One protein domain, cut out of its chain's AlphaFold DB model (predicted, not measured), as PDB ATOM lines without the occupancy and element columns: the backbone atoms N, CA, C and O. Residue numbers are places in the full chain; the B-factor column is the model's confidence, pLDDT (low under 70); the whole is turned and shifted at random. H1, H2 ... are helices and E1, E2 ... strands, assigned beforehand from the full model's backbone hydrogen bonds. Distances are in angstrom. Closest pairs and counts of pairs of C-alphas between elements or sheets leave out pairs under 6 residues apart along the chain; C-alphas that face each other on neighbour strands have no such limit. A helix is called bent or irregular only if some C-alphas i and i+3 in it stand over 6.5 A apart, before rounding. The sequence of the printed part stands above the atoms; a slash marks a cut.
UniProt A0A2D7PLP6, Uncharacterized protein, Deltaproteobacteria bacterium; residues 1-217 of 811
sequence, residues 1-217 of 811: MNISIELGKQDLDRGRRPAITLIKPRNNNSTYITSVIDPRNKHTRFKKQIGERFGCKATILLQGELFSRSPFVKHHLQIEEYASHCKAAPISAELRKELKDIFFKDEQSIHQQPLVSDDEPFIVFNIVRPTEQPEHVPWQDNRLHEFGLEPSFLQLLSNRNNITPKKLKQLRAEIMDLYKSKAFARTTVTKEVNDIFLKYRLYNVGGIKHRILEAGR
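What this domain is: This is residues 1 to 217 of the 811 residues of an uncharacterized protein of Deltaproteobacteria bacterium (UniProt A0A2D7PLP6). The model has two lobes side by side. One is a twisted, curled sheet of five strands, with the long bent pair E4 and E5 in it and H1 over one face; the other is a group of helices in which H6, H7 and H8 fold back and forth and H4 crosses at a steep angle, with H5 near one end of H6. The tight link after E5 leads from the sheet lobe into the helical one, and long loops with no named element, residues 7 to 31 and 104 to 121, belong to the sheet lobe. The printed part has 217 residues with eight named helices and five named strands, in the order E1 E2 H1 E3 E4 H2 H3 E5 H4 H5 H6 H7 H8; the sheet runs E1 E4 E5 E3 E2 and is mixed, and the class is mixed, helices and strands. The whole is compact, with a radius of gyration of the C-alphas of 18.0 A and spans of 50 by 39 by 34 A.

Where its parts are: E1 is residues 2 to 6, with C-alpha 2 at (-109.708, 125.123, 69.243), and E2 is residues 32 to 36. H1, residues 41 to 54, is 19.2 A long and irregular: C-alphas 42 and 45 are 7.9 A apart. E3, residues 59 to 65, is 19.6 A long. E4, residues 73 to 85, is 29.3 A long and bends by 78 degrees at residue 78. H2 is residues 93 to 98 and H3 residues 100 to 103. E5, residues 122 to 136, is also 29.3 A long and bends by 96 degrees at residue 132; its C-alpha 136 is at (-92.965, 120.489, 76.956). H4, residues 141 to 147, is irregular, but only just: C-alphas 142 and 145 are 7.0 A apart. H5 is residues 151 to 157. H6, residues 165 to 180, is 22.2 A long, H7, residues 189 to 199, is 15.1 A, and H8, residues 206 to 217, is 16.3 A, ending with C-alpha 217 at (-90.305, 121.690, 88.256).

How they stand to each other: E1 and E4 are antiparallel, with N 3 and O 77 2.8 A apart, within hydrogen-bond range. E4 and E5 are antiparallel, with N 78 to O 129 at 2.8 A and N 124 to O 83 at 2.8 A. E5 and E3 are parallel, with N 61 to O 123 at 2.8 A. E3 and the edge strand E2 are antiparallel, with N 33 to O 64 at 2.8 A. H1 is on the sheet at a height of 9.4 A and runs across the strands, at 68 degrees to E1 on the local plane. H3 only grazes the sheet, with residues 101 to 102, and H2 is not on it, but only just, with 4 pairs of C-alphas within 10 A. H4 touches H6, about perpendicular at 89 degrees, with the closest C-alphas, those of Asp 141 and Arg 172, 6.7 A apart; H6 touches H4 with residues 172 to 176 alone. H6 and H7 form a helical hairpin and touch at a shallow tilt of 11 degrees, opposite ways, closest at the C-alphas of Leu 171 and Ile 196, 7.3 A. H7 and H8, also a hairpin, touch at a steep tilt of 40 degrees, closest at the C-alphas of Val 193 and Lys 209, 6.7 A. H4 and H8 only just touch, with 3 pairs of C-alphas within 8 A, the closest being those of Phe 147 and Ile 208, 5.9 A. H5 touches no helix. Every O i to N i+4 pair is within hydrogen-bond range in H2, H5, H6, H7 and H8; H1 has 8 of 10, H4 has 0 of 3 but 3 of 4 O i to N i+3 pairs, and H3 is too short for an O i to N i+4 pair.

The domain as a whole: The two C-alphas farthest apart, those of Ala 89 and Ser 181, are 53.8 A apart. The printed part has no cut, and the long links are E1 to E2 and H3 to E5. The mean pLDDT of the printed part is 76.2; 42 residues are under 70: 8 to 31, 39 to 42, 101 and 103 to 115.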
ATOM      1  N   MET A   1    -114.153 126.912  69.889       82.31
ATOM      2  CA  MET A   1    -113.072 126.979  68.875       82.31
ATOM      3  C   MET A   1    -111.781 126.437  69.478       82.31
ATOM      4  O   MET A   1    -111.559 126.676  70.654       82.31
ATOM      5  N   ASN A   2    -110.935 125.740  68.713       83.62
ATOM      6  CA  ASN A   2    -109.708 125.123  69.243       83.62
ATOM      7  C   ASN A   2    -108.460 125.956  68.901       83.62
ATOM      8  O   ASN A   2    -108.279 126.351  67.747       83.62
ATOM      9  N   ILE A   3    -107.593 126.199  69.889       84.19
ATOM     10  CA  ILE A   3    -106.332 126.945  69.751       84.19
ATOM     11  C   ILE A   3    -105.175 126.254  70.483       84.19
ATOM     12  O   ILE A   3    -105.381 125.543  71.466       84.19
ATOM     13  N   SER A   4    -103.938 126.522  70.058       85.31
ATOM     14  CA  SER A   4    -102.727 126.194  70.816       85.31
ATOM     15  C   SER A   4    -102.006 127.462  71.278       85.31
ATOM     16  O   SER A   4    -101.685 128.334  70.462       85.31
ATOM     17  N   ILE A   5    -101.668 127.532  72.568       80.44
ATOM     18  CA  ILE A   5    -100.958 128.669  73.179       80.44
ATOM     19  C   ILE A   5     -99.630 128.245  73.819       80.44
ATOM     20  O   ILE A   5     -99.473 127.118  74.282       80.44
ATOM     21  N   GLU A   6     -98.679 129.174  73.853       79.88
ATOM     22  CA  GLU A   6     -97.583 129.228  74.830       79.88
ATOM     23  C   GLU A   6     -97.783 130.537  75.592       79.88
ATOM     24  O   GLU A   6     -98.020 131.571  74.963       79.88
ATOM     25  N   LEU A   7     -97.710 130.519  76.920       74.25
ATOM     26  CA  LEU A   7     -97.766 131.765  77.685       74.25
ATOM     27  C   LEU A   7     -96.466 132.564  77.474       74.25
ATOM     28  O   LEU A   7     -95.420 132.001  77.174       74.25
ATOM     29  N   GLY A   8     -96.511 133.885  77.649       61.62
ATOM     30  CA  GLY A   8     -95.303 134.719  77.721       61.62
ATOM     31  C   GLY A   8     -94.735 135.225  76.393       61.62
ATOM     32  O   GLY A   8     -93.886 136.118  76.433       61.62
ATOM     33  N   LYS A   9     -95.227 134.756  75.239       58.53
ATOM     34  CA  LYS A   9     -94.954 135.411  73.950       58.53
ATOM     35  C   LYS A   9     -95.577 136.805  73.914       58.53
ATOM     36  O   LYS A   9     -96.755 136.964  74.215       58.53
ATOM     37  N   GLN A  10     -94.761 137.799  73.574       54.78
ATOM     38  CA  GLN A  10     -95.175 139.194  73.443       54.78
ATOM     39  C   GLN A  10     -95.599 139.490  72.001       54.78
ATOM     40  O   GLN A  10     -94.980 138.997  71.057       54.78
ATOM     41  N   ASP A  11     -96.610 140.339  71.846       51.38
ATOM     42  CA  ASP A  11     -96.892 141.000  70.577       51.38
ATOM     43  C   ASP A  11     -95.865 142.122  70.357       51.38
ATOM     44  O   ASP A  11     -95.771 143.046  71.167       51.38
ATOM     45  N   LEU A  12     -95.083 142.033  69.277       49.12
ATOM     46  CA  LEU A  12     -93.976 142.959  69.000       49.12
ATOM     47  C   LEU A  12     -94.455 144.408  68.808       49.12
ATOM     48  O   LEU A  12     -93.734 145.338  69.167       49.12
ATOM     49  N   ASP A  13     -95.678 144.593  68.302       45.19
ATOM     50  CA  ASP A  13     -96.204 145.904  67.899       45.19
ATOM     51  C   ASP A  13     -96.736 146.744  69.075       45.19
ATOM     52  O   ASP A  13     -96.936 147.947  68.939       45.19
ATOM     53  N   ARG A  14     -97.005 146.123  70.232       46.09
ATOM     54  CA  ARG A  14     -97.732 146.749  71.359       46.09
ATOM     55  C   ARG A  14     -96.856 147.069  72.576       46.09
ATOM     56  O   ARG A  14     -97.357 147.358  73.664       46.09
ATOM     57  N   GLY A  15     -95.536 147.054  72.386       48.28
ATOM     58  CA  GLY A  15     -94.553 147.285  73.441       48.28
ATOM     59  C   GLY A  15     -94.412 146.103  74.407       48.28
ATOM     60  O   GLY A  15     -95.241 145.197  74.459       48.28
ATOM     61  N   ARG A  16     -93.332 146.102  75.199       45.69
ATOM     62  CA  ARG A  16     -92.933 144.955  76.040       45.69
ATOM     63  C   ARG A  16     -93.751 144.807  77.328       45.69
ATOM     64  O   ARG A  16     -93.201 144.782  78.430       45.69
ATOM     65  N   ARG A  17     -95.073 144.685  77.202       44.69
ATOM     66  CA  ARG A  17     -95.921 144.124  78.257       44.69
ATOM     67  C   ARG A  17     -95.735 142.601  78.218       44.69
ATOM     68  O   ARG A  17     -96.114 141.988  77.219       44.69
ATOM     69  N   PRO A  18     -95.160 141.945  79.245       43.28
ATOM     70  CA  PRO A  18     -95.213 140.492  79.287       43.28
ATOM     71  C   PRO A  18     -96.682 140.077  79.354       43.28
ATOM     72  O   PRO A  18     -97.438 140.619  80.155       43.28
ATOM     73  N   ALA A  19     -97.055 139.082  78.555       42.88
ATOM     74  CA  ALA A  19     -98.413 138.559  78.379       42.88
ATOM     75  C   ALA A  19     -99.092 138.003  79.662       42.88
ATOM     76  O   ALA A  19    -100.086 137.292  79.594       42.88
ATOM     77  N   ILE A  20     -98.525 138.237  80.848       51.00
ATOM     78  CA  ILE A  20     -98.803 137.520  82.096       51.00
ATOM     79  C   ILE A  20     -98.766 138.479  83.305       51.00
ATOM     80  O   ILE A  20     -98.090 138.222  84.304       51.00
ATOM     81  N   THR A  21     -99.441 139.628  83.225       41.78
ATOM     82  CA  THR A  21     -99.360 140.662  84.279       41.78
ATOM     83  C   THR A  21    -100.197 140.346  85.526       41.78
ATOM     84  O   THR A  21     -99.884 140.864  86.596       41.78
ATOM     85  N   LEU A  22    -101.211 139.472  85.439       42.28
ATOM     86  CA  LEU A  22    -102.122 139.137  86.551       42.28
ATOM     87  C   LEU A  22    -102.278 137.631  86.818       42.28
ATOM     88  O   LEU A  22    -103.351 137.132  87.143       42.28
ATOM     89  N   ILE A  23    -101.159 136.903  86.840       45.12
ATOM     90  CA  ILE A  23    -101.102 135.635  87.583       45.12
ATOM     91  C   ILE A  23    -100.817 135.935  89.062       45.12
ATOM     92  O   ILE A  23     -99.725 135.701  89.583       45.12
ATOM     93  N   LYS A  24    -101.832 136.464  89.759       38.56
ATOM     94  CA  LYS A  24    -101.898 136.348  91.220       38.56
ATOM     95  C   LYS A  24    -102.287 134.897  91.532       38.56
ATOM     96  O   LYS A  24    -103.362 134.472  91.107       38.56
ATOM     97  N   PRO A  25    -101.472 134.102  92.251       37.50
ATOM     98  CA  PRO A  25    -101.983 132.867  92.827       37.50
ATOM     99  C   PRO A  25    -103.104 133.243  93.805       37.50
ATOM    100  O   PRO A  25    -102.837 133.834  94.848       37.50
ATOM    101  N   ARG A  26    -104.363 132.925  93.469       40.72
ATOM    102  CA  ARG A  26    -105.464 132.993  94.442       40.72
ATOM    103  C   ARG A  26    -105.098 132.092  95.631       40.72
ATOM    104  O   ARG A  26    -104.500 131.033  95.420       40.72
ATOM    105  N   ASN A  27    -105.501 132.468  96.850       37.09
ATOM    106  CA  ASN A  27    -105.111 131.827  98.125       37.09
ATOM    107  C   ASN A  27    -105.386 130.303  98.234       37.09
ATOM    108  O   ASN A  27    -104.991 129.673  99.210       37.09
ATOM    109  N   ASN A  28    -106.026 129.692  97.231       37.34
ATOM    110  CA  ASN A  28    -106.485 128.303  97.224       37.34
ATOM    111  C   ASN A  28    -105.655 127.341  96.341       37.34
ATOM    112  O   ASN A  28    -106.043 126.179  96.200       37.34
ATOM    113  N   ASN A  29    -104.500 127.768  95.809       47.59
ATOM    114  CA  ASN A  29    -103.607 127.015  94.894       47.59
ATOM    115  C   ASN A  29    -104.133 126.817  93.454       47.59
ATOM    116  O   ASN A  29    -103.682 125.900  92.771       47.59
ATOM    117  N   SER A  30    -105.066 127.650  92.986       51.19
ATOM    118  CA  SER A  30    -105.640 127.509  91.637       51.19
ATOM    119  C   SER A  30    -104.637 127.865  90.527       51.19
ATOM    120  O   SER A  30    -103.803 128.768  90.663       51.19
ATOM    121  N   THR A  31    -104.750 127.147  89.410       64.25
ATOM    122  CA  THR A  31    -104.055 127.400  88.142       64.25
ATOM    123  C   THR A  31    -104.797 128.382  87.230       64.25
ATOM    124  O   THR A  31    -104.337 128.628  86.114       64.25
ATOM    125  N   TYR A  32    -105.910 128.957  87.699       70.62
ATOM    126  CA  TYR A  32    -106.669 129.994  87.010       70.62
ATOM    127  C   TYR A  32    -105.771 131.155  86.567       70.62
ATOM    128  O   TYR A  32    -104.929 131.647  87.330       70.62
ATOM    129  N   ILE A  33    -105.979 131.599  85.333       71.81
ATOM    130  CA  ILE A  33    -105.354 132.770  84.734       71.81
ATOM    131  C   ILE A  33    -106.426 133.739  84.235       71.81
ATOM    132  O   ILE A  33    -107.510 133.319  83.843       71.81
ATOM    133  N   THR A  34    -106.069 135.021  84.181       73.44
ATOM    134  CA  THR A  34    -106.668 136.012  83.281       73.44
ATOM    135  C   THR A  34    -105.492 136.748  82.648       73.44
ATOM    136  O   THR A  34    -104.701 137.378  83.352       73.44
ATOM    137  N   SER A  35    -105.294 136.571  81.343       73.06
ATOM    138  CA  SER A  35    -104.030 136.906  80.678       73.06
ATOM    139  C   SER A  35    -104.269 137.380  79.251       73.06
ATOM    140  O   SER A  35    -105.057 136.777  78.528       73.06
ATOM    141  N   VAL A  36    -103.546 138.413  78.817       75.38
ATOM    142  CA  VAL A  36    -103.424 138.736  77.386       75.38
ATOM    143  C   VAL A  36    -102.638 137.603  76.721       75.38
ATOM    144  O   VAL A  36    -101.620 137.183  77.258       75.38
ATOM    145  N   ILE A  37    -103.084 137.087  75.581       74.88
ATOM    146  CA  ILE A  37    -102.396 136.008  74.861       74.88
ATOM    147  C   ILE A  37    -102.105 136.404  73.419       74.88
ATOM    148  O   ILE A  37    -102.885 137.113  72.789       74.88
ATOM    149  N   ASP A  38    -101.015 135.867  72.868       73.19
ATOM    150  CA  ASP A  38    -100.778 135.878  71.427       73.19
ATOM    151  C   ASP A  38    -100.929 134.456  70.845       73.19
ATOM    152  O   ASP A  38    -100.084 133.587  71.093       73.19
ATOM    153  N   PRO A  39    -102.008 134.160  70.091       68.56
ATOM    154  CA  PRO A  39    -102.187 132.859  69.447       68.56
ATOM    155  C   PRO A  39    -101.044 132.541  68.470       68.56
ATOM    156  O   PRO A  39    -100.660 133.379  67.651       68.56
ATOM    157  N   ARG A  40    -100.520 131.306  68.494       66.56
ATOM    158  CA  ARG A  40     -99.405 130.888  67.616       66.56
ATOM    159  C   ARG A  40     -99.704 131.138  66.128       66.56
ATOM    160  O   ARG A  40    -100.841 130.999  65.696       66.56
ATOM    161  N   ASN A  41     -98.664 131.338  65.310       59.72
ATOM    162  CA  ASN A  41     -98.764 131.582  63.856       59.72
ATOM    163  C   ASN A  41     -99.583 130.545  63.056       59.72
ATOM    164  O   ASN A  41    -100.091 130.876  61.991       59.72
ATOM    165  N   LYS A  42     -99.777 129.312  63.549       63.03
ATOM    166  CA  LYS A  42    -100.705 128.345  62.922       63.03
ATOM    167  C   LYS A  42    -102.180 128.794  62.978       63.03
ATOM    168  O   LYS A  42    -103.004 128.274  62.237       63.03
ATOM    169  N   HIS A  43    -102.497 129.788  63.807       70.94
ATOM    170  CA  HIS A  43    -103.801 130.431  63.954       70.94
ATOM    171  C   HIS A  43    -103.849 131.826  63.293       70.94
ATOM    172  O   HIS A  43    -104.651 132.668  63.692       70.94
ATOM    173  N   THR A  44    -103.030 132.099  62.264       72.38
ATOM    174  CA  THR A  44    -103.123 133.347  61.472       72.38
ATOM    175  C   THR A  44    -104.527 133.598  60.927       72.38
ATOM    176  O   THR A  44    -104.978 134.737  60.956       72.38
ATOM    177  N   ARG A  45    -105.253 132.552  60.502       79.12
ATOM    178  CA  ARG A  45    -106.664 132.668  60.080       79.12
ATOM    179  C   ARG A  45    -107.563 133.219  61.194       79.12
ATOM    180  O   ARG A  45    -108.338 134.126  60.934       79.12
ATOM    181  N   PHE A  46    -107.401 132.742  62.428       81.94
ATOM    182  CA  PHE A  46    -108.150 133.226  63.594       81.94
ATOM    183  C   PHE A  46    -107.794 134.679  63.949       81.94
ATOM    184  O   PHE A  46    -108.685 135.501  64.142       81.94
ATOM    185  N   LYS A  47    -106.498 135.028  63.950       79.38
ATOM    186  CA  LYS A  47    -106.046 136.422  64.118       79.38
ATOM    187  C   LYS A  47    -106.630 137.348  63.044       79.38
ATOM    188  O   LYS A  47    -107.073 138.443  63.373       79.38
ATOM    189  N   LYS A  48    -106.662 136.899  61.782       83.12
ATOM    190  CA  LYS A  48    -107.245 137.635  60.650       83.12
ATOM    191  C   LYS A  48    -108.755 137.825  60.827       83.12
ATOM    192  O   LYS A  48    -109.207 138.953  60.742       83.12
ATOM    193  N   GLN A  49    -109.489 136.772  61.194       84.75
ATOM    194  CA  GLN A  49    -110.932 136.828  61.469       84.75
ATOM    195  C   GLN A  49    -111.291 137.786  62.616       84.75
ATOM    196  O   GLN A  49    -112.264 138.527  62.508       84.75
ATOM    197  N   ILE A  50    -110.504 137.816  63.702       86.56
ATOM    198  CA  ILE A  50    -110.667 138.834  64.754       86.56
ATOM    199  C   ILE A  50    -110.364 140.228  64.197       86.56
ATOM    200  O   ILE A  50    -111.167 141.136  64.382       86.56
ATOM    201  N   GLY A  51    -109.243 140.408  63.491       84.12
ATOM    202  CA  GLY A  51    -108.878 141.703  62.909       84.12
ATOM    203  C   GLY A  51    -109.944 142.261  61.959       84.12
ATOM    204  O   GLY A  51    -110.270 143.441  62.028       84.12
ATOM    205  N   GLU A  52    -110.531 141.397  61.129       87.44
ATOM    206  CA  GLU A  52    -111.635 141.711  60.217       87.44
ATOM    207  C   GLU A  52    -112.911 142.082  60.981       87.44
ATOM    208  O   GLU A  52    -113.492 143.131  60.715       87.44
ATOM    209  N   ARG A  53    -113.316 141.284  61.981       87.25
ATOM    210  CA  ARG A  53    -114.515 141.552  62.796       87.25
ATOM    211  C   ARG A  53    -114.432 142.864  63.582       87.25
ATOM    212  O   ARG A  53    -115.450 143.523  63.766       87.25
ATOM    213  N   PHE A  54    -113.251 143.223  64.077       86.19
ATOM    214  CA  PHE A  54    -113.045 144.434  64.878       86.19
ATOM    215  C   PHE A  54    -112.632 145.649  64.031       86.19
ATOM    216  O   PHE A  54    -112.505 146.746  64.574       86.19
ATOM    217  N   GLY A  55    -112.367 145.471  62.729       82.31
ATOM    218  CA  GLY A  55    -111.792 146.497  61.847       82.31
ATOM    219  C   GLY A  55    -110.379 146.960  62.243       82.31
ATOM    220  O   GLY A  55    -109.868 147.934  61.696       82.31
ATOM    221  N   CYS A  56    -109.753 146.309  63.227       81.88
ATOM    222  CA  CYS A  56    -108.483 146.706  63.831       81.88
ATOM    223  C   CYS A  56    -107.861 145.547  64.634       81.88
ATOM    224  O   CYS A  56    -108.503 144.535  64.917       81.88
ATOM    225  N   LYS A  57    -106.593 145.694  65.039       82.19
ATOM    226  CA  LYS A  57    -105.902 144.712  65.889       82.19
ATOM    227  C   LYS A  57    -106.420 144.801  67.332       82.19
ATOM    228  O   LYS A  57    -106.002 145.692  68.071       82.19
ATOM    229  N   ALA A  58    -107.303 143.883  67.724       84.56
ATOM    230  CA  ALA A  58    -107.868 143.791  69.073       84.56
ATOM    231  C   ALA A  58    -106.976 143.007  70.059       84.56
ATOM    232  O   ALA A  58    -106.227 142.111  69.665       84.56
ATOM    233  N   THR A  59    -107.084 143.316  71.353       83.31
ATOM    234  CA  THR A  59    -106.442 142.564  72.442       83.31
ATOM    235  C   THR A  59    -107.160 141.242  72.655       83.31
ATOM    236  O   THR A  59    -108.357 141.229  72.927       83.31
ATOM    237  N   ILE A  60    -106.438 140.125  72.589       83.62
ATOM    238  CA  ILE A  60    -106.999 138.805  72.886       83.62
ATOM    239  C   ILE A  60    -106.659 138.458  74.335       83.62
ATOM    240  O   ILE A  60    -105.490 138.301  74.681       83.62
ATOM    241  N   LEU A  61    -107.678 138.337  75.181       83.75
ATOM    242  CA  LEU A  61    -107.560 137.858  76.551       83.75
ATOM    243  C   LEU A  61    -108.087 136.428  76.656       83.75
ATOM    244  O   LEU A  61    -109.039 136.039  75.981       83.75
ATOM    245  N   LEU A  62    -107.472 135.660  77.545       82.50
ATOM    246  CA  LEU A  62    -107.884 134.317  77.911       82.50
ATOM    247  C   LEU A  62    -108.070 134.243  79.424       82.50
ATOM    248  O   LEU A  62    -107.185 134.672  80.172       82.50
ATOM    249  N   GLN A  63    -109.189 133.671  79.867       83.38
ATOM    250  CA  GLN A  63    -109.447 133.398  81.277       83.38
ATOM    251  C   GLN A  63    -109.918 131.962  81.528       83.38
ATOM    252  O   GLN A  63    -110.521 131.335  80.661       83.38
ATOM    253  N   GLY A  64    -109.623 131.432  82.716       76.88
ATOM    254  CA  GLY A  64    -109.929 130.050  83.098       76.88
ATOM    255  C   GLY A  64    -108.700 129.291  83.596       76.88
ATOM    256  O   GLY A  64    -107.631 129.866  83.795       76.88
ATOM    257  N   GLU A  65    -108.840 127.985  83.818       76.44
ATOM    258  CA  GLU A  65    -107.785 127.156  84.411       76.44
ATOM    259  C   GLU A  65    -106.898 126.456  83.369       76.44
ATOM    260  O   GLU A  65    -107.369 125.962  82.346       76.44
ATOM    261  N   LEU A  66    -105.592 126.374  83.653       77.38
ATOM    262  CA  LEU A  66    -104.594 125.711  82.806       77.38
ATOM    263  C   LEU A  66    -103.835 124.619  83.563       77.38
ATOM    264  O   LEU A  66    -103.701 124.656  84.777       77.38
ATOM    265  N   PHE A  67    -103.249 123.669  82.832       75.75
ATOM    266  CA  PHE A  67    -102.335 122.667  83.400       75.75
ATOM    267  C   PHE A  67    -101.161 123.315  84.185       75.75
ATOM    268  O   PHE A  67    -100.754 122.852  85.248       75.75
ATOM    269  N   SER A  68    -100.606 124.410  83.669       77.50
ATOM    270  CA  SER A  68     -99.504 125.163  84.267       77.50
ATOM    271  C   SER A  68     -99.515 126.577  83.705       77.50
ATOM    272  O   SER A  68    -100.102 126.849  82.663       77.50
ATOM    273  N   ARG A  69     -98.851 127.479  84.416       74.81
ATOM    274  CA  ARG A  69     -98.688 128.893  84.081       74.81
ATOM    275  C   ARG A  69     -97.275 129.182  83.553       74.81
ATOM    276  O   ARG A  69     -96.844 130.331  83.467       74.81
ATOM    277  N   SER A  70     -96.532 128.116  83.252       78.50
ATOM    278  CA  SER A  70     -95.209 128.141  82.641       78.50
ATOM    279  C   SER A  70     -95.291 128.601  81.177       78.50
ATOM    280  O   SER A  70     -96.083 128.039  80.423       78.50
ATOM    281  N   PRO A  71     -94.440 129.542  80.727       76.44
ATOM    282  CA  PRO A  71     -94.307 129.852  79.301       76.44
ATOM    283  C   PRO A  71     -93.706 128.682  78.499       76.44
ATOM    284  O   PRO A  71     -93.973 128.525  77.309       76.44
ATOM    285  N   PHE A  72     -92.966 127.794  79.172       83.38
ATOM    286  CA  PHE A  72     -92.344 126.607  78.580       83.38
ATOM    287  C   PHE A  72     -93.258 125.370  78.576       83.38
ATOM    288  O   PHE A  72     -92.794 124.227  78.606       83.38
ATOM    289  N   VAL A  73     -94.571 125.597  78.544       84.31
ATOM    290  CA  VAL A  73     -95.578 124.568  78.294       84.31
ATOM    291  C   VAL A  73     -96.507 125.058  77.194       84.31
ATOM    292  O   VAL A  73     -96.960 126.203  77.193       84.31
ATOM    293  N   LYS A  74     -96.782 124.173  76.242       87.19
ATOM    294  CA  LYS A  74     -97.762 124.398  75.189       87.19
ATOM    295  C   LYS A  74     -99.082 123.769  75.609       87.19
ATOM    296  O   LYS A  74     -99.140 122.580  75.918       87.19
ATOM    297  N   HIS A  75    -100.137 124.569  75.572       86.25
ATOM    298  CA  HIS A  75    -101.494 124.142  75.882       86.25
ATOM    299  C   HIS A  75    -102.321 124.073  74.607       86.25
ATOM    300  O   HIS A  75    -102.177 124.926  73.730       86.25
ATOM    301  N   HIS A  76    -103.192 123.076  74.527       85.81
ATOM    302  CA  HIS A  76    -104.142 122.868  73.442       85.81
ATOM    303  C   HIS A  76    -105.531 122.955  74.057       85.81
ATOM    304  O   HIS A  76    -105.831 122.198  74.979       85.81
ATOM    305  N   LEU A  77    -106.312 123.946  73.641       84.69
ATOM    306  CA  LEU A  77    -107.475 124.428  74.376       84.69
ATOM    307  C   LEU A  77    -108.656 124.629  73.436       84.69
ATOM    308  O   LEU A  77    -108.528 125.260  72.387       84.69
ATOM    309  N   GLN A  78    -109.823 124.180  73.871       84.81
ATOM    310  CA  GLN A  78    -111.092 124.657  73.366       84.81
ATOM    311  C   GLN A  78    -111.489 125.892  74.168       84.81
ATOM    312  O   GLN A  78    -111.553 125.868  75.399       84.81
ATOM    313  N   ILE A  79    -111.764 126.963  73.437       87.31
ATOM    314  CA  ILE A  79    -112.164 128.257  73.967       87.31
ATOM    315  C   ILE A  79    -113.502 128.699  73.374       87.31
ATOM    316  O   ILE A  79    -113.845 128.342  72.239       87.31
ATOM    317  N   GLU A  80    -114.237 129.490  74.138       90.94
ATOM    318  CA  GLU A  80    -115.486 130.145  73.743       90.94
ATOM    319  C   GLU A  80    -115.377 131.643  74.013       90.94
ATOM    320  O   GLU A  80    -114.638 132.064  74.905       90.94
ATOM    321  N   GLU A  81    -116.047 132.461  73.206       91.94
ATOM    322  CA  GLU A  81    -116.104 133.896  73.469       91.94
ATOM    323  C   GLU A  81    -116.980 134.138  74.693       91.94
ATOM    324  O   GLU A  81    -118.108 133.658  74.752       91.94
ATOM    325  N   TYR A  82    -116.439 134.875  75.656       90.50
ATOM    326  CA  TYR A  82    -117.158 135.283  76.855       90.50
ATOM    327  C   TYR A  82    -117.707 136.699  76.700       90.50
ATOM    328  O   TYR A  82    -118.880 136.947  76.949       90.50
ATOM    329  N   ALA A  83    -116.856 137.622  76.248       89.62
ATOM    330  CA  ALA A  83    -117.211 139.022  76.078       89.62
ATOM    331  C   ALA A  83    -116.293 139.705  75.057       89.62
ATOM    332  O   ALA A  83    -115.139 139.310  74.878       89.62
ATOM    333  N   SER A  84    -116.770 140.770  74.418       90.62
ATOM    334  CA  SER A  84    -115.982 141.569  73.478       90.62
ATOM    335  C   SER A  84    -116.350 143.050  73.520       90.62
ATOM    336  O   SER A  84    -117.443 143.435  73.930       90.62
ATOM    337  N   HIS A  85    -115.409 143.888  73.091       89.12
ATOM    338  CA  HIS A  85    -115.570 145.330  72.981       89.12
ATOM    339  C   HIS A  85    -114.884 145.854  71.716       89.12
ATOM    340  O   HIS A  85    -113.657 145.831  71.592       89.12
ATOM    341  N   CYS A  86    -115.683 146.359  70.776       85.38
ATOM    342  CA  CYS A  86    -115.196 147.066  69.598       85.38
ATOM    343  C   CYS A  86    -115.058 148.562  69.908       85.38
ATOM    344  O   CYS A  86    -116.014 149.171  70.382       85.38
ATOM    345  N   LYS A  87    -113.926 149.178  69.533       79.88
ATOM    346  CA  LYS A  87    -113.626 150.611  69.765       79.88
ATOM    347  C   LYS A  87    -114.662 151.584  69.164       79.88
ATOM    348  O   LYS A  87    -114.707 152.746  69.546       79.88
ATOM    349  N   ALA A  88    -115.492 151.118  68.228       77.50
ATOM    350  CA  ALA A  88    -116.579 151.885  67.616       77.50
ATOM    351  C   ALA A  88    -117.823 152.070  68.517       77.50
ATOM    352  O   ALA A  88    -118.735 152.801  68.137       77.50
ATOM    353  N   ALA A  89    -117.882 151.427  69.687       77.38
ATOM    354  CA  ALA A  89    -118.940 151.596  70.685       77.38
ATOM    355  C   ALA A  89    -118.324 151.963  72.049       77.38
ATOM    356  O   ALA A  89    -117.177 151.602  72.295       77.38
ATOM    357  N   PRO A  90    -119.038 152.644  72.964       79.00
ATOM    358  CA  PRO A  90    -118.569 152.839  74.339       79.00
ATOM    359  C   PRO A  90    -118.605 151.523  75.144       79.00
ATOM    360  O   PRO A  90    -119.474 150.678  74.926       79.00
ATOM    361  N   ILE A  91    -117.690 151.341  76.109       82.31
ATOM    362  CA  ILE A  91    -117.756 150.206  77.054       82.31
ATOM    363  C   ILE A  91    -118.966 150.402  77.981       82.31
ATOM    364  O   ILE A  91    -119.015 151.397  78.709       82.31
ATOM    365  N   SER A  92    -119.905 149.451  78.000       82.81
ATOM    366  CA  SER A  92    -121.085 149.517  78.872       82.81
ATOM    367  C   SER A  92    -120.738 149.358  80.360       82.81
ATOM    368  O   SER A  92    -119.711 148.780  80.734       82.81
ATOM    369  N   ALA A  93    -121.606 149.876  81.233       81.69
ATOM    370  CA  ALA A  93    -121.415 149.802  82.679       81.69
ATOM    371  C   ALA A  93    -121.509 148.354  83.194       81.69
ATOM    372  O   ALA A  93    -120.770 147.966  84.100       81.69
ATOM    373  N   GLU A  94    -122.365 147.541  82.574       81.25
ATOM    374  CA  GLU A  94    -122.526 146.112  82.840       81.25
ATOM    375  C   GLU A  94    -121.226 145.366  82.528       81.25
ATOM    376  O   GLU A  94    -120.714 144.652  83.387       81.25
ATOM    377  N   LEU A  95    -120.632 145.617  81.355       81.56
ATOM    378  CA  LEU A  95    -119.391 144.976  80.920       81.56
ATOM    379  C   LEU A  95    -118.198 145.372  81.807       81.56
ATOM    380  O   LEU A  95    -117.376 144.523  82.156       81.56
ATOM    381  N   ARG A  96    -118.123 146.641  82.246       78.00
ATOM    382  CA  ARG A  96    -117.130 147.092  83.246       78.00
ATOM    383  C   ARG A  96    -117.319 146.421  84.608       78.00
ATOM    384  O   ARG A  96    -116.332 146.158  85.295       78.00
ATOM    385  N   LYS A  97    -118.566 146.173  85.021       78.44
ATOM    386  CA  LYS A  97    -118.905 145.531  86.300       78.44
ATOM    387  C   LYS A  97    -118.612 144.029  86.281       78.44
ATOM    388  O   LYS A  97    -118.119 143.503  87.273       78.44
ATOM    389  N   GLU A  98    -118.901 143.366  85.167       75.69
ATOM    390  CA  GLU A  98    -118.647 141.944  84.936       75.69
ATOM    391  C   GLU A  98    -117.145 141.648  84.835       75.69
ATOM    392  O   GLU A  98    -116.620 140.801  85.557       75.69
ATOM    393  N   LEU A  99    -116.418 142.414  84.018       74.50
ATOM    394  CA  LEU A  99    -114.977 142.256  83.801       74.50
ATOM    395  C   LEU A  99    -114.131 143.147  84.724       74.50
ATOM    396  O   LEU A  99    -113.042 143.582  84.348       74.50
ATOM    397  N   LYS A 100    -114.609 143.420  85.944       70.31
ATOM    398  CA  LYS A 100    -113.980 144.352  86.897       70.31
ATOM    399  C   LYS A 100    -112.458 144.162  87.011       70.31
ATOM    400  O   LYS A 100    -111.707 145.133  86.936       70.31
ATOM    401  N   ASP A 101    -112.010 142.911  87.107       63.12
ATOM    402  CA  ASP A 101    -110.605 142.523  87.287       63.12
ATOM    403  C   ASP A 101    -109.678 142.858  86.094       63.12
ATOM    404  O   ASP A 101    -108.463 142.909  86.287       63.12
ATOM    405  N   ILE A 102    -110.196 143.101  84.876       71.38
ATOM    406  CA  ILE A 102    -109.349 143.461  83.712       71.38
ATOM    407  C   ILE A 102    -109.090 144.970  83.615       71.38
ATOM    408  O   ILE A 102    -108.057 145.372  83.075       71.38
ATOM    409  N   PHE A 103    -109.998 145.782  84.169       65.44
ATOM    410  CA  PHE A 103    -109.953 147.249  84.155       65.44
ATOM    411  C   PHE A 103    -109.428 147.865  85.466       65.44
ATOM    412  O   PHE A 103    -109.070 149.043  85.492       65.44
ATOM    413  N   PHE A 104    -109.401 147.112  86.572       59.47
ATOM    414  CA  PHE A 104    -109.152 147.692  87.896       59.47
ATOM    415  C   PHE A 104    -107.708 148.163  88.133       59.47
ATOM    416  O   PHE A 104    -106.744 147.408  88.002       59.47
ATOM    417  N   LYS A 105    -107.585 149.417  88.585       50.47
ATOM    418  CA  LYS A 105    -106.362 150.036  89.115       50.47
ATOM    419  C   LYS A 105    -106.467 150.144  90.639       50.47
ATOM    420  O   LYS A 105    -106.889 151.171  91.152       50.47
ATOM    421  N   ASP A 106    -106.099 149.088  91.358       41.91
ATOM    422  CA  ASP A 106    -106.046 149.132  92.826       41.91
ATOM    423  C   ASP A 106    -104.699 149.729  93.278       41.91
ATOM    424  O   ASP A 106    -103.639 149.141  93.033       41.91
ATOM    425  N   GLU A 107    -104.726 150.908  93.907       40.28
ATOM    426  CA  GLU A 107    -103.556 151.797  94.072       40.28
ATOM    427  C   GLU A 107    -102.390 151.190  94.875       40.28
ATOM    428  O   GLU A 107    -101.237 151.593  94.709       40.28
ATOM    429  N   GLN A 108    -102.661 150.182  95.706       37.72
ATOM    430  CA  GLN A 108    -101.684 149.555  96.608       37.72
ATOM    431  C   GLN A 108    -101.054 148.260  96.052       37.72
ATOM    432  O   GLN A 108    -100.284 147.584  96.735       37.72
ATOM    433  N   SER A 109    -101.371 147.879  94.810       40.97
ATOM    434  CA  SER A 109    -100.944 146.616  94.194       40.97
ATOM    435  C   SER A 109     -99.826 146.839  93.164       40.97
ATOM    436  O   SER A 109     -99.964 147.655  92.261       40.97
ATOM    437  N   ILE A 110     -98.756 146.029  93.217       41.69
ATOM    438  CA  ILE A 110     -97.560 146.058  92.324       41.69
ATOM    439  C   ILE A 110     -97.861 145.739  90.832       41.69
ATOM    440  O   ILE A 110     -96.967 145.444  90.043       41.69
ATOM    441  N   HIS A 111     -99.134 145.756  90.444       48.38
ATOM    442  CA  HIS A 111     -99.674 145.392  89.137       48.38
ATOM    443  C   HIS A 111    -100.399 146.612  88.528       48.38
ATOM    444  O   HIS A 111    -101.567 146.529  88.168       48.38
ATOM    445  N   GLN A 112     -99.727 147.768  88.483       48.56
ATOM    446  CA  GLN A 112    -100.330 149.103  88.291       48.56
ATOM    447  C   GLN A 112    -100.845 149.442  86.871       48.56
ATOM    448  O   GLN A 112    -101.042 150.615  86.558       48.56
ATOM    449  N   GLN A 113    -101.070 148.466  85.986       53.41
ATOM    450  CA  GLN A 113    -101.707 148.721  84.687       53.41
ATOM    451  C   GLN A 113    -102.857 147.735  84.450       53.41
ATOM    452  O   GLN A 113    -102.651 146.535  84.654       53.41
ATOM    453  N   PRO A 114    -104.036 148.217  84.004       62.25
ATOM    454  CA  PRO A 114    -105.116 147.334  83.583       62.25
ATOM    455  C   PRO A 114    -104.654 146.501  82.379       62.25
ATOM    456  O   PRO A 114    -103.742 146.898  81.643       62.25
ATOM    457  N   LEU A 115    -105.256 145.325  82.186       68.38
ATOM    458  CA  LEU A 115    -104.865 144.415  81.099       68.38
ATOM    459  C   LEU A 115    -105.198 144.994  79.716       68.38
ATOM    460  O   LEU A 115    -104.531 144.655  78.739       68.38
ATOM    461  N   VAL A 116    -106.199 145.874  79.672       73.44
ATOM    462  CA  VAL A 116    -106.641 146.668  78.523       73.44
ATOM    463  C   VAL A 116    -106.972 148.084  78.980       73.44
ATOM    464  O   VAL A 116    -107.442 148.280  80.101       73.44
ATOM    465  N   SER A 117    -106.710 149.074  78.130       74.12
ATOM    466  CA  SER A 117    -107.153 150.453  78.375       74.12
ATOM    467  C   SER A 117    -108.649 150.624  78.066       74.12
ATOM    468  O   SER A 117    -109.214 149.882  77.266       74.12
ATOM    469  N   ASP A 118    -109.279 151.647  78.650       73.12
ATOM    470  CA  ASP A 118    -110.699 151.994  78.439       73.12
ATOM    471  C   ASP A 118    -111.071 152.322  76.975       73.12
ATOM    472  O   ASP A 118    -112.252 152.368  76.639       73.12
ATOM    473  N   ASP A 119    -110.082 152.580  76.116       76.44
ATOM    474  CA  ASP A 119    -110.226 152.924  74.698       76.44
ATOM    475  C   ASP A 119    -109.654 151.846  73.748       76.44
ATOM    476  O   ASP A 119    -109.507 152.074  72.540       76.44
ATOM    477  N   GLU A 120    -109.276 150.683  74.284       80.06
ATOM    478  CA  GLU A 120    -108.595 149.613  73.558       80.06
ATOM    479  C   GLU A 120    -109.584 148.502  73.147       80.06
ATOM    480  O   GLU A 120    -110.236 147.918  74.010       80.06
ATOM    481  N   PRO A 121    -109.701 148.153  71.851       87.12
ATOM    482  CA  PRO A 121    -110.594 147.086  71.403       87.12
ATOM    483  C   PRO A 121    -110.090 145.731  71.906       87.12
ATOM    484  O   PRO A 121    -108.906 145.417  71.746       87.12
ATOM    485  N   PHE A 122    -110.972 144.905  72.471       88.12
ATOM    486  CA  PHE A 122    -110.588 143.629  73.079       88.12
ATOM    487  C   PHE A 122    -111.638 142.524  72.938       88.12
ATOM    488  O   PHE A 122    -112.821 142.767  72.707       88.12
ATOM    489  N   ILE A 123    -111.193 141.285  73.133       89.19
ATOM    490  CA  ILE A 123    -112.028 140.089  73.217       89.19
ATOM    491  C   ILE A 123    -111.526 139.182  74.341       89.19
ATOM    492  O   ILE A 123    -110.328 138.918  74.447       89.19
ATOM    493  N   VAL A 124    -112.439 138.717  75.188       88.81
ATOM    494  CA  VAL A 124    -112.183 137.779  76.284       88.81
ATOM    495  C   VAL A 124    -112.725 136.415  75.889       88.81
ATOM    496  O   VAL A 124    -113.910 136.263  75.592       88.81
ATOM    497  N   PHE A 125    -111.856 135.413  75.928       89.19
ATOM    498  CA  PHE A 125    -112.221 134.018  75.738       89.19
ATOM    499  C   PHE A 125    -112.164 133.251  77.061       89.19
ATOM    500  O   PHE A 125    -111.181 133.352  77.799       89.19
ATOM    501  N   ASN A 126    -113.180 132.433  77.327       87.50
ATOM    502  CA  ASN A 126    -113.140 131.429  78.385       87.50
ATOM    503  C   ASN A 126    -112.425 130.172  77.880       87.50
ATOM    504  O   ASN A 126    -112.661 129.707  76.761       87.50
ATOM    505  N   ILE A 127    -111.579 129.583  78.724       83.88
ATOM    506  CA  ILE A 127    -111.090 128.214  78.554       83.88
ATOM    507  C   ILE A 127    -112.232 127.273  78.933       83.88
ATOM    508  O   ILE A 127    -112.545 127.125  80.111       83.88
ATOM    509  N   VAL A 128    -112.816 126.610  77.935       77.88
ATOM    510  CA  VAL A 128    -113.851 125.590  78.148       77.88
ATOM    511  C   VAL A 128    -113.206 124.310  78.672       77.88
ATOM    512  O   VAL A 128    -113.646 123.737  79.663       77.88
ATOM    513  N   ARG A 129    -112.153 123.847  77.986       73.50
ATOM    514  CA  ARG A 129    -111.435 122.600  78.293       73.50
ATOM    515  C   ARG A 129    -110.134 122.490  77.486       73.50
ATOM    516  O   ARG A 129    -110.024 123.118  76.433       73.50
ATOM    517  N   PRO A 130    -109.161 121.666  77.904       77.50
ATOM    518  CA  PRO A 130    -108.104 121.179  77.024       77.50
ATOM    519  C   PRO A 130    -108.669 120.358  75.852       77.50
ATOM    520  O   PRO A 130    -109.778 119.837  75.932       77.50
ATOM    521  N   THR A 131    -107.908 120.230  74.768       77.94
ATOM    522  CA  THR A 131    -108.241 119.345  73.630       77.94
ATOM    523  C   THR A 131    -107.207 118.248  73.411       77.94
ATOM    524  O   THR A 131    -107.539 117.184  72.897       77.94
ATOM    525  N   GLU A 132    -105.957 118.488  73.808       80.38
ATOM    526  CA  GLU A 132    -104.842 117.546  73.699       80.38
ATOM    527  C   GLU A 132    -103.955 117.649  74.952       80.38
ATOM    528  O   GLU A 132    -103.995 118.643  75.686       80.38
ATOM    529  N   GLN A 133    -103.130 116.625  75.185       80.69
ATOM    530  CA  GLN A 133    -102.150 116.600  76.275       80.69
ATOM    531  C   GLN A 133    -101.151 117.780  76.179       80.69
ATOM    532  O   GLN A 133    -100.729 118.142  75.078       80.69
ATOM    533  N   PRO A 134    -100.730 118.381  77.307       82.81
ATOM    534  CA  PRO A 134     -99.791 119.501  77.297       82.81
ATOM    535  C   PRO A 134     -98.377 119.058  76.883       82.81
ATOM    536  O   PRO A 134     -97.848 118.068  77.390       82.81
ATOM    537  N   GLU A 135     -97.727 119.819  76.000       87.00
ATOM    538  CA  GLU A 135     -96.368 119.516  75.523       87.00
ATOM    539  C   GLU A 135     -95.307 120.352  76.255       87.00
ATOM    540  O   GLU A 135     -95.484 121.553  76.491       87.00
ATOM    541  N   HIS A 136     -94.154 119.742  76.545       86.31
ATOM    542  CA  HIS A 136     -92.965 120.489  76.956       86.31
ATOM    543  C   HIS A 136     -92.432 121.350  75.818       86.31
ATOM    544  O   HIS A 136     -92.270 120.892  74.686       86.31
ATOM    545  N   VAL A 137     -92.041 122.571  76.162       86.06
ATOM    546  CA  VAL A 137     -91.287 123.456  75.281       86.06
ATOM    547  C   VAL A 137     -89.841 123.501  75.789       86.06
ATOM    548  O   VAL A 137     -89.625 123.880  76.943       86.06
ATOM    549  N   PRO A 138     -88.834 123.116  74.981       86.19
ATOM    550  CA  PRO A 138     -87.436 123.164  75.400       86.19
ATOM    551  C   PRO A 138     -87.012 124.576  75.812       86.19
ATOM    552  O   PRO A 138     -87.307 125.550  75.115       86.19
ATOM    553  N   TRP A 139     -86.295 124.690  76.931       88.38
ATOM    554  CA  TRP A 139     -85.742 125.973  77.355       88.38
ATOM    555  C   TRP A 139     -84.588 126.365  76.436       88.38
ATOM    556  O   TRP A 139     -83.670 125.579  76.194       88.38
ATOM    557  N   GLN A 140     -84.620 127.602  75.954       85.50
ATOM    558  CA  GLN A 140     -83.574 128.199  75.132       85.50
ATOM    559  C   GLN A 140     -83.209 129.557  75.747       85.50
ATOM    560  O   GLN A 140     -84.095 130.284  76.194       85.50
ATOM    561  N   ASP A 141     -81.921 129.911  75.777       80.81
ATOM    562  CA  ASP A 141     -81.436 131.145  76.429       80.81
ATOM    563  C   ASP A 141     -82.093 132.414  75.848       80.81
ATOM    564  O   ASP A 141     -82.536 133.307  76.576       80.81
ATOM    565  N   ASN A 142     -82.270 132.445  74.524       81.56
ATOM    566  CA  ASN A 142     -82.986 133.511  73.826       81.56
ATOM    567  C   ASN A 142     -84.471 133.617  74.231       81.56
ATOM    568  O   ASN A 142     -85.025 134.708  74.135       81.56
ATOM    569  N   ARG A 143     -85.102 132.543  74.729       78.56
ATOM    570  CA  ARG A 143     -86.503 132.501  75.194       78.56
ATOM    571  C   ARG A 143     -86.684 132.828  76.679       78.56
ATOM    572  O   ARG A 143     -87.809 133.046  77.113       78.56
ATOM    573  N   LEU A 144     -85.617 132.954  77.476       81.00
ATOM    574  CA  LEU A 144     -85.739 133.287  78.908       81.00
ATOM    575  C   LEU A 144     -86.376 134.665  79.191       81.00
ATOM    576  O   LEU A 144     -86.787 134.935  80.321       81.00
ATOM    577  N   HIS A 145     -86.521 135.520  78.174       78.06
ATOM    578  CA  HIS A 145     -87.328 136.738  78.251       78.06
ATOM    579  C   HIS A 145     -88.807 136.460  78.598       78.06
ATOM    580  O   HIS A 145     -89.429 137.280  79.269       78.06
ATOM    581  N   GLU A 146     -89.344 135.280  78.264       77.75
ATOM    582  CA  GLU A 146     -90.721 134.854  78.574       77.75
ATOM    583  C   GLU A 146     -90.975 134.734  80.098       77.75
ATOM    584  O   GLU A 146     -92.105 134.880  80.573       77.75
ATOM    585  N   PHE A 147     -89.918 134.564  80.907       78.31
ATOM    586  CA  PHE A 147     -89.991 134.663  82.372       78.31
ATOM    587  C   PHE A 147     -90.030 136.105  82.904       78.31
ATOM    588  O   PHE A 147     -90.249 136.304  84.099       78.31
ATOM    589  N   GLY A 148     -89.811 137.112  82.058       78.00
ATOM    590  CA  GLY A 148     -89.565 138.498  82.461       78.00
ATOM    591  C   GLY A 148     -88.091 138.811  82.752       78.00
ATOM    592  O   GLY A 148     -87.801 139.808  83.406       78.00
ATOM    593  N   LEU A 149     -87.138 137.988  82.295       81.69
ATOM    594  CA  LEU A 149     -85.700 138.272  82.436       81.69
ATOM    595  C   LEU A 149     -85.207 139.265  81.367       81.69
ATOM    596  O   LEU A 149     -84.301 138.961  80.590       81.69
ATOM    597  N   GLU A 150     -85.806 140.454  81.324       79.81
ATOM    598  CA  GLU A 150     -85.448 141.567  80.431       79.81
ATOM    599  C   GLU A 150     -85.127 142.838  81.232       79.81
ATOM    600  O   GLU A 150     -85.778 143.063  82.252       79.81
ATOM    601  N   PRO A 151     -84.197 143.711  80.786       79.38
ATOM    602  CA  PRO A 151     -83.831 144.910  81.546       79.38
ATOM    603  C   PRO A 151     -85.030 145.833  81.793       79.38
ATOM    604  O   PRO A 151     -85.272 146.236  82.926       79.38
ATOM    605  N   SER A 152     -85.828 146.080  80.747       73.12
ATOM    606  CA  SER A 152     -87.025 146.924  80.794       73.12
ATOM    607  C   SER A 152     -88.071 146.402  81.781       73.12
ATOM    608  O   SER A 152     -88.609 147.172  82.570       73.12
ATOM    609  N   PHE A 153     -88.338 145.091  81.797       74.94
ATOM    610  CA  PHE A 153     -89.317 144.527  82.728       74.94
ATOM    611  C   PHE A 153     -88.790 144.447  84.167       74.94
ATOM    612  O   PHE A 153     -89.535 144.701  85.111       74.94
ATOM    613  N   LEU A 154     -87.502 144.150  84.358       77.88
ATOM    614  CA  LEU A 154     -86.895 144.159  85.687       77.88
ATOM    615  C   LEU A 154     -86.941 145.562  86.309       77.88
ATOM    616  O   LEU A 154     -87.300 145.676  87.480       77.88
ATOM    617  N   GLN A 155     -86.664 146.612  85.530       76.69
ATOM    618  CA  GLN A 155     -86.804 148.008  85.962       76.69
ATOM    619  C   GLN A 155     -88.259 148.375  86.306       76.69
ATOM    620  O   GLN A 155     -88.479 149.007  87.334       76.69
ATOM    621  N   LEU A 156     -89.254 147.906  85.539       71.12
ATOM    622  CA  LEU A 156     -90.678 148.105  85.869       71.12
ATOM    623  C   LEU A 156     -91.089 147.477  87.215       71.12
ATOM    624  O   LEU A 156     -91.957 148.015  87.895       71.12
ATOM    625  N   LEU A 157     -90.474 146.362  87.632       70.12
ATOM    626  CA  LEU A 157     -90.742 145.759  88.950       70.12
ATOM    627  C   LEU A 157     -90.146 146.572  90.110       70.12
ATOM    628  O   LEU A 157     -90.664 146.537  91.229       70.12
ATOM    629  N   SER A 158     -89.029 147.261  89.873       76.88
ATOM    630  CA  SER A 158     -88.423 148.211  90.804       76.88
ATOM    631  C   SER A 158     -87.363 149.039  90.087       76.88
ATOM    632  O   SER A 158     -86.417 148.476  89.536       76.88
ATOM    633  N   ASN A 159     -87.422 150.366  90.219       80.44
ATOM    634  CA  ASN A 159     -86.409 151.286  89.681       80.44
ATOM    635  C   ASN A 159     -84.978 150.980  90.186       80.44
ATOM    636  O   ASN A 159     -83.999 151.411  89.582       80.44
ATOM    637  N   ARG A 160     -84.834 150.209  91.278       80.75
ATOM    638  CA  ARG A 160     -83.542 149.736  91.811       80.75
ATOM    639  C   ARG A 160     -82.918 148.589  91.000       80.75
ATOM    640  O   ARG A 160     -81.730 148.319  91.160       80.75
ATOM    641  N   ASN A 161     -83.672 147.924  90.123       82.50
ATOM    642  CA  ASN A 161     -83.236 146.760  89.340       82.50
ATOM    643  C   ASN A 161     -82.405 147.150  88.100       82.50
ATOM    644  O   ASN A 161     -82.699 146.742  86.975       82.50
ATOM    645  N   ASN A 162     -81.347 147.939  88.291       81.88
ATOM    646  CA  ASN A 162     -80.476 148.382  87.205       81.88
ATOM    647  C   ASN A 162     -79.408 147.319  86.862       81.88
ATOM    648  O   ASN A 162     -78.250 147.407  87.276       81.88
ATOM    649  N   ILE A 163     -79.816 146.269  86.141       83.81
ATOM    650  CA  ILE A 163     -78.935 145.170  85.718       83.81
ATOM    651  C   ILE A 163     -78.305 145.440  84.342       83.81
ATOM    652  O   ILE A 163     -78.997 145.703  83.360       83.81
ATOM    653  N   THR A 164     -76.977 145.332  84.243       87.19
ATOM    654  CA  THR A 164     -76.269 145.509  82.963       87.19
ATOM    655  C   THR A 164     -76.480 144.307  82.029       87.19
ATOM    656  O   THR A 164     -76.633 143.184  82.520       87.19
ATOM    657  N   PRO A 165     -76.402 144.471  80.691       87.81
ATOM    658  CA  PRO A 165     -76.574 143.362  79.744       87.81
ATOM    659  C   PRO A 165     -75.640 142.169  80.006       87.81
ATOM    660  O   PRO A 165     -76.071 141.018  79.931       87.81
ATOM    661  N   LYS A 166     -74.383 142.428  80.402       89.56
ATOM    662  CA  LYS A 166     -73.413 141.387  80.790       89.56
ATOM    663  C   LYS A 166     -73.884 140.595  82.016       89.56
ATOM    664  O   LYS A 166     -73.877 139.367  81.971       89.56
ATOM    665  N   LYS A 167     -74.344 141.276  83.073       91.31
ATOM    666  CA  LYS A 167     -74.882 140.626  84.282       91.31
ATOM    667  C   LYS A 167     -76.189 139.883  84.001       91.31
ATOM    668  O   LYS A 167     -76.381 138.795  84.525       91.31
ATOM    669  N   LEU A 168     -77.055 140.415  83.138       89.19
ATOM    670  CA  LEU A 168     -78.282 139.726  82.731       89.19
ATOM    671  C   LEU A 168     -77.982 138.445  81.937       89.19
ATOM    672  O   LEU A 168     -78.632 137.430  82.169       89.19
ATOM    673  N   LYS A 169     -76.975 138.458  81.052       90.44
ATOM    674  CA  LYS A 169     -76.509 137.249  80.351       90.44
ATOM    675  C   LYS A 169     -75.966 136.196  81.329       90.44
ATOM    676  O   LYS A 169     -76.272 135.021  81.174       90.44
ATOM    677  N   GLN A 170     -75.221 136.610  82.357       92.94
ATOM    678  CA  GLN A 170     -74.738 135.705  83.413       92.94
ATOM    679  C   GLN A 170     -75.890 135.135  84.262       92.94
ATOM    680  O   GLN A 170     -75.955 133.926  84.458       92.94
ATOM    681  N   LEU A 171     -76.852 135.968  84.677       93.38
ATOM    682  CA  LEU A 171     -78.072 135.534  85.368       93.38
ATOM    683  C   LEU A 171     -78.856 134.500  84.544       93.38
ATOM    684  O   LEU A 171     -79.247 133.461  85.069       93.38
ATOM    685  N   ARG A 172     -79.070 134.760  83.249       92.56
ATOM    686  CA  ARG A 172     -79.743 133.819  82.342       92.56
ATOM    687  C   ARG A 172     -78.981 132.495  82.213       92.56
ATOM    688  O   ARG A 172     -79.610 131.443  82.291       92.56
ATOM    689  N   ALA A 173     -77.652 132.538  82.103       93.19
ATOM    690  CA  ALA A 173     -76.813 131.340  82.082       93.19
ATOM    691  C   ALA A 173     -76.958 130.511  83.372       93.19
ATOM    692  O   ALA A 173     -77.249 129.322  83.283       93.19
ATOM    693  N   GLU A 174     -76.885 131.133  84.555       94.69
ATOM    694  CA  GLU A 174     -77.077 130.440  85.843       94.69
ATOM    695  C   GLU A 174     -78.461 129.765  85.943       94.69
ATOM    696  O   GLU A 174     -78.569 128.632  86.413       94.69
ATOM    697  N   ILE A 175     -79.522 130.402  85.429       93.19
ATOM    698  CA  ILE A 175     -80.863 129.795  85.353       93.19
ATOM    699  C   ILE A 175     -80.925 128.642  84.332       93.19
ATOM    700  O   ILE A 175     -81.559 127.619  84.610       93.19
ATOM    701  N   MET A 176     -80.253 128.754  83.179       93.56
ATOM    702  CA  MET A 176     -80.127 127.644  82.224       93.56
ATOM    703  C   MET A 176     -79.338 126.466  82.802       93.56
ATOM    704  O   MET A 176     -79.644 125.319  82.485       93.56
ATOM    705  N   ASP A 177     -78.342 126.718  83.646       94.12
ATOM    706  CA  ASP A 177     -77.510 125.666  84.221       94.12
ATOM    707  C   ASP A 177     -78.256 124.887  85.316       94.12
ATOM    708  O   ASP A 177     -78.118 123.663  85.376       94.12
ATOM    709  N   LEU A 178     -79.162 125.521  86.079       92.25
ATOM    710  CA  LEU A 178     -80.131 124.804  86.929       92.25
ATOM    711  C   LEU A 178     -81.022 123.843  86.121       92.25
ATOM    712  O   LEU A 178     -81.341 122.747  86.588       92.25
ATOM    713  N   TYR A 179     -81.416 124.232  84.902       90.56
ATOM    714  CA  TYR A 179     -82.203 123.378  84.010       90.56
ATOM    715  C   TYR A 179     -81.372 122.208  83.465       90.56
ATOM    716  O   TYR A 179     -81.748 121.051  83.657       90.56
ATOM    717  N   LYS A 180     -80.206 122.484  82.863       90.56
ATOM    718  CA  LYS A 180     -79.313 121.456  82.291       90.56
ATOM    719  C   LYS A 180     -78.842 120.433  83.330       90.56
ATOM    720  O   LYS A 180     -78.814 119.240  83.046       90.56
ATOM    721  N   SER A 181     -78.510 120.886  84.542       86.88
ATOM    722  CA  SER A 181     -78.066 120.028  85.654       86.88
ATOM    723  C   SER A 181     -79.201 119.272  86.360       86.88
ATOM    724  O   SER A 181     -78.947 118.542  87.320       86.88
ATOM    725  N   LYS A 182     -80.456 119.443  85.909       83.06
ATOM    726  CA  LYS A 182     -81.674 118.898  86.534       83.06
ATOM    727  C   LYS A 182     -81.837 119.302  88.011       83.06
ATOM    728  O   LYS A 182     -82.521 118.614  88.770       83.06
ATOM    729  N   ALA A 183     -81.261 120.435  88.429       83.88
ATOM    730  CA  ALA A 183     -81.317 120.917  89.812       83.88
ATOM    731  C   ALA A 183     -82.759 121.107  90.314       83.88
ATOM    732  O   ALA A 183     -83.027 120.906  91.494       83.88
ATOM    733  N   PHE A 184     -83.717 121.386  89.420       84.25
ATOM    734  CA  PHE A 184     -85.144 121.506  89.747       84.25
ATOM    735  C   PHE A 184     -85.815 120.242  90.317       84.25
ATOM    736  O   PHE A 184     -86.924 120.346  90.840       84.25
ATOM    737  N   ALA A 185     -85.158 119.079  90.276       75.31
ATOM    738  CA  ALA A 185     -85.598 117.884  91.001       75.31
ATOM    739  C   ALA A 185     -85.259 117.917  92.512       75.31
ATOM    740  O   ALA A 185     -85.798 117.122  93.280       75.31
ATOM    741  N   ARG A 186     -84.365 118.815  92.952       77.75
ATOM    742  CA  ARG A 186     -83.843 118.885  94.328       77.75
ATOM    743  C   ARG A 186     -84.711 119.771  95.219       77.75
ATOM    744  O   ARG A 186     -85.222 120.806  94.794       77.75
ATOM    745  N   THR A 187     -84.796 119.431  96.504       74.56
ATOM    746  CA  THR A 187     -85.486 120.244  97.524       74.56
ATOM    747  C   THR A 187     -84.839 121.621  97.724       74.56
ATOM    748  O   THR A 187     -85.532 122.600  98.010       74.56
ATOM    749  N   THR A 188     -83.525 121.723  97.507       83.38
ATOM    750  CA  THR A 188     -82.712 122.939  97.661       83.38
ATOM    751  C   THR A 188     -82.934 123.993  96.577       83.38
ATOM    752  O   THR A 188     -82.642 125.163  96.822       83.38
ATOM    753  N   VAL A 189     -83.519 123.648  95.421       84.25
ATOM    754  CA  VAL A 189     -83.583 124.554  94.254       84.25
ATOM    755  C   VAL A 189     -84.320 125.871  94.527       84.25
ATOM    756  O   VAL A 189     -84.016 126.903  93.937       84.25
ATOM    757  N   THR A 190     -85.266 125.875  95.472       85.38
ATOM    758  CA  THR A 190     -85.964 127.098  95.903       85.38
ATOM    759  C   THR A 190     -85.000 128.084  96.572       85.38
ATOM    760  O   THR A 190     -85.128 129.293  96.383       85.38
ATOM    761  N   LYS A 191     -84.022 127.579  97.335       90.31
ATOM    762  CA  LYS A 191     -82.946 128.383  97.918       90.31
ATOM    763  C   LYS A 191     -81.958 128.816  96.834       90.31
ATOM    764  O   LYS A 191     -81.703 130.004  96.721       90.31
ATOM    765  N   GLU A 192     -81.517 127.902  95.970       91.88
ATOM    766  CA  GLU A 192     -80.584 128.204  94.867       91.88
ATOM    767  C   GLU A 192     -81.115 129.323  93.946       91.88
ATOM    768  O   GLU A 192     -80.418 130.302  93.684       91.88
ATOM    769  N   VAL A 193     -82.390 129.264  93.535       91.25
ATOM    770  CA  VAL A 193     -83.043 130.343  92.766       91.25
ATOM    771  C   VAL A 193     -83.152 131.640  93.577       91.25
ATOM    772  O   VAL A 193     -83.040 132.730  93.017       91.25
ATOM    773  N   ASN A 194     -83.360 131.577  94.894       88.94
ATOM    774  CA  ASN A 194     -83.350 132.783  95.722       88.94
ATOM    775  C   ASN A 194     -81.959 133.427  95.780       88.94
ATOM    776  O   ASN A 194     -81.866 134.637  95.561       88.94
ATOM    777  N   ASP A 195     -80.924 132.622  96.008       92.44
ATOM    778  CA  ASP A 195     -79.529 133.034  96.155       92.44
ATOM    779  C   ASP A 195     -78.984 133.637  94.848       92.44
ATOM    780  O   ASP A 195     -78.360 134.700  94.881       92.44
ATOM    781  N   ILE A 196     -79.320 133.059  93.684       94.50
ATOM    782  CA  ILE A 196     -79.010 133.637  92.361       94.50
ATOM    783  C   ILE A 196     -79.572 135.064  92.250       94.50
ATOM    784  O   ILE A 196     -78.837 136.011  91.985       94.50
ATOM    785  N   PHE A 197     -80.866 135.280  92.488       92.50
ATOM    786  CA  PHE A 197     -81.442 136.627  92.352       92.50
ATOM    787  C   PHE A 197     -80.949 137.614  93.430       92.50
ATOM    788  O   PHE A 197     -80.883 138.815  93.161       92.50
ATOM    789  N   LEU A 198     -80.576 137.130  94.624       90.25
ATOM    790  CA  LEU A 198     -79.948 137.942  95.677       90.25
ATOM    791  C   LEU A 198     -78.534 138.396  95.276       90.25
ATOM    792  O   LEU A 198     -78.214 139.576  95.423       90.25
ATOM    793  N   LYS A 199     -77.725 137.508  94.681       93.81
ATOM    794  CA  LYS A 199     -76.402 137.814  94.098       93.81
ATOM    795  C   LYS A 199     -76.475 138.951  93.069       93.81
ATOM    796  O   LYS A 199     -75.601 139.817  93.046       93.81
ATOM    797  N   TYR A 200     -77.543 139.000  92.269       92.44
ATOM    798  CA  TYR A 200     -77.800 140.084  91.307       92.44
ATOM    799  C   TYR A 200     -78.539 141.305  91.890       92.44
ATOM    800  O   TYR A 200     -78.796 142.251  91.147       92.44
ATOM    801  N   ARG A 201     -78.835 141.327  93.201       89.06
ATOM    802  CA  ARG A 201     -79.538 142.410  93.922       89.06
ATOM    803  C   ARG A 201     -80.872 142.815  93.276       89.06
ATOM    804  O   ARG A 201     -81.168 143.999  93.148       89.06
ATOM    805  N   LEU A 202     -81.671 141.833  92.855       84.88
ATOM    806  CA  LEU A 202     -82.967 142.077  92.217       84.88
ATOM    807  C   LEU A 202     -84.124 142.081  93.233       84.88
ATOM    808  O   LEU A 202     -84.339 141.110  93.963       84.88
ATOM    809  N   TYR A 203     -84.903 143.161  93.231       80.00
ATOM    810  CA  TYR A 203     -86.039 143.442  94.116       80.00
ATOM    811  C   TYR A 203     -87.382 143.211  93.402       80.00
ATOM    812  O   TYR A 203     -87.466 143.294  92.178       80.00
ATOM    813  N   ASN A 204     -88.445 142.907  94.158       75.75
ATOM    814  CA  ASN A 204     -89.814 142.648  93.662       75.75
ATOM    815  C   ASN A 204     -89.957 141.510  92.617       75.75
ATOM    816  O   ASN A 204     -91.023 141.283  92.052       75.75
ATOM    817  N   VAL A 205     -88.913 140.704  92.418       75.69
ATOM    818  CA  VAL A 205     -88.844 139.591  91.449       75.69
ATOM    819  C   VAL A 205     -89.560 138.299  91.876       75.69
ATOM    820  O   VAL A 205     -89.357 137.252  91.260       75.69
ATOM    821  N   GLY A 206     -90.411 138.329  92.908       70.38
ATOM    822  CA  GLY A 206     -91.097 137.136  93.433       70.38
ATOM    823  C   GLY A 206     -91.884 136.366  92.363       70.38
ATOM    824  O   GLY A 206     -91.758 135.147  92.253       70.38
ATOM    825  N   GLY A 207     -92.603 137.082  91.491       70.19
ATOM    826  CA  GLY A 207     -93.332 136.488  90.363       70.19
ATOM    827  C   GLY A 207     -92.441 135.923  89.245       70.19
ATOM    828  O   GLY A 207     -92.867 135.031  88.515       70.19
ATOM    829  N   ILE A 208     -91.196 136.396  89.098       77.75
ATOM    830  CA  ILE A 208     -90.214 135.801  88.171       77.75
ATOM    831  C   ILE A 208     -89.665 134.506  88.779       77.75
ATOM    832  O   ILE A 208     -89.726 133.454  88.143       77.75
ATOM    833  N   LYS A 209     -89.214 134.557  90.041       82.88
ATOM    834  CA  LYS A 209     -88.729 133.388  90.795       82.88
ATOM    835  C   LYS A 209     -89.754 132.253  90.801       82.88
ATOM    836  O   LYS A 209     -89.409 131.113  90.499       82.88
ATOM    837  N   HIS A 210     -91.022 132.566  91.079       75.12
ATOM    838  CA  HIS A 210     -92.101 131.580  91.067       75.12
ATOM    839  C   HIS A 210     -92.298 130.949  89.679       75.12
ATOM    840  O   HIS A 210     -92.462 129.735  89.588       75.12
ATOM    841  N   ARG A 211     -92.268 131.739  88.594       75.25
ATOM    842  CA  ARG A 211     -92.398 131.216  87.222       75.25
ATOM    843  C   ARG A 211     -91.236 130.302  86.838       75.25
ATOM    844  O   ARG A 211     -91.491 129.238  86.285       75.25
ATOM    845  N   ILE A 212     -89.999 130.664  87.183       83.56
ATOM    846  CA  ILE A 212     -88.813 129.822  86.952       83.56
ATOM    847  C   ILE A 212     -88.916 128.509  87.738       83.56
ATOM    848  O   ILE A 212     -88.674 127.445  87.177       83.56
ATOM    849  N   LEU A 213     -89.322 128.557  89.011       82.31
ATOM    850  CA  LEU A 213     -89.500 127.358  89.837       82.31
ATOM    851  C   LEU A 213     -90.643 126.465  89.334       82.31
ATOM    852  O   LEU A 213     -90.483 125.250  89.292       82.31
ATOM    853  N   GLU A 214     -91.778 127.043  88.932       78.69
ATOM    854  CA  GLU A 214     -92.898 126.309  88.329       78.69
ATOM    855  C   GLU A 214     -92.472 125.628  87.025       78.69
ATOM    856  O   GLU A 214     -92.588 124.411  86.892       78.69
ATOM    857  N   ALA A 215     -91.916 126.400  86.092       81.88
ATOM    858  CA  ALA A 215     -91.473 125.893  84.806       81.88
ATOM    859  C   ALA A 215     -90.355 124.857  84.951       81.88
ATOM    860  O   ALA A 215     -90.364 123.864  84.234       81.88
ATOM    861  N   GLY A 216     -89.410 125.060  85.873       83.88
ATOM    862  CA  GLY A 216     -88.284 124.154  86.092       83.88
ATOM    863  C   GLY A 216     -88.732 122.833  86.710       83.88
ATOM    864  O   GLY A 216     -88.322 121.771  86.246       83.88
ATOM    865  N   ARG A 217     -89.652 122.883  87.688       82.38
ATOM    866  CA  ARG A 217     -90.305 121.690  88.256       82.38
ATOM    867  C   ARG A 217     -91.110 120.921  87.216       82.38
ATOM    868  O   ARG A 217     -91.150 119.701  87.309       82.38
TER     869      ARG A 217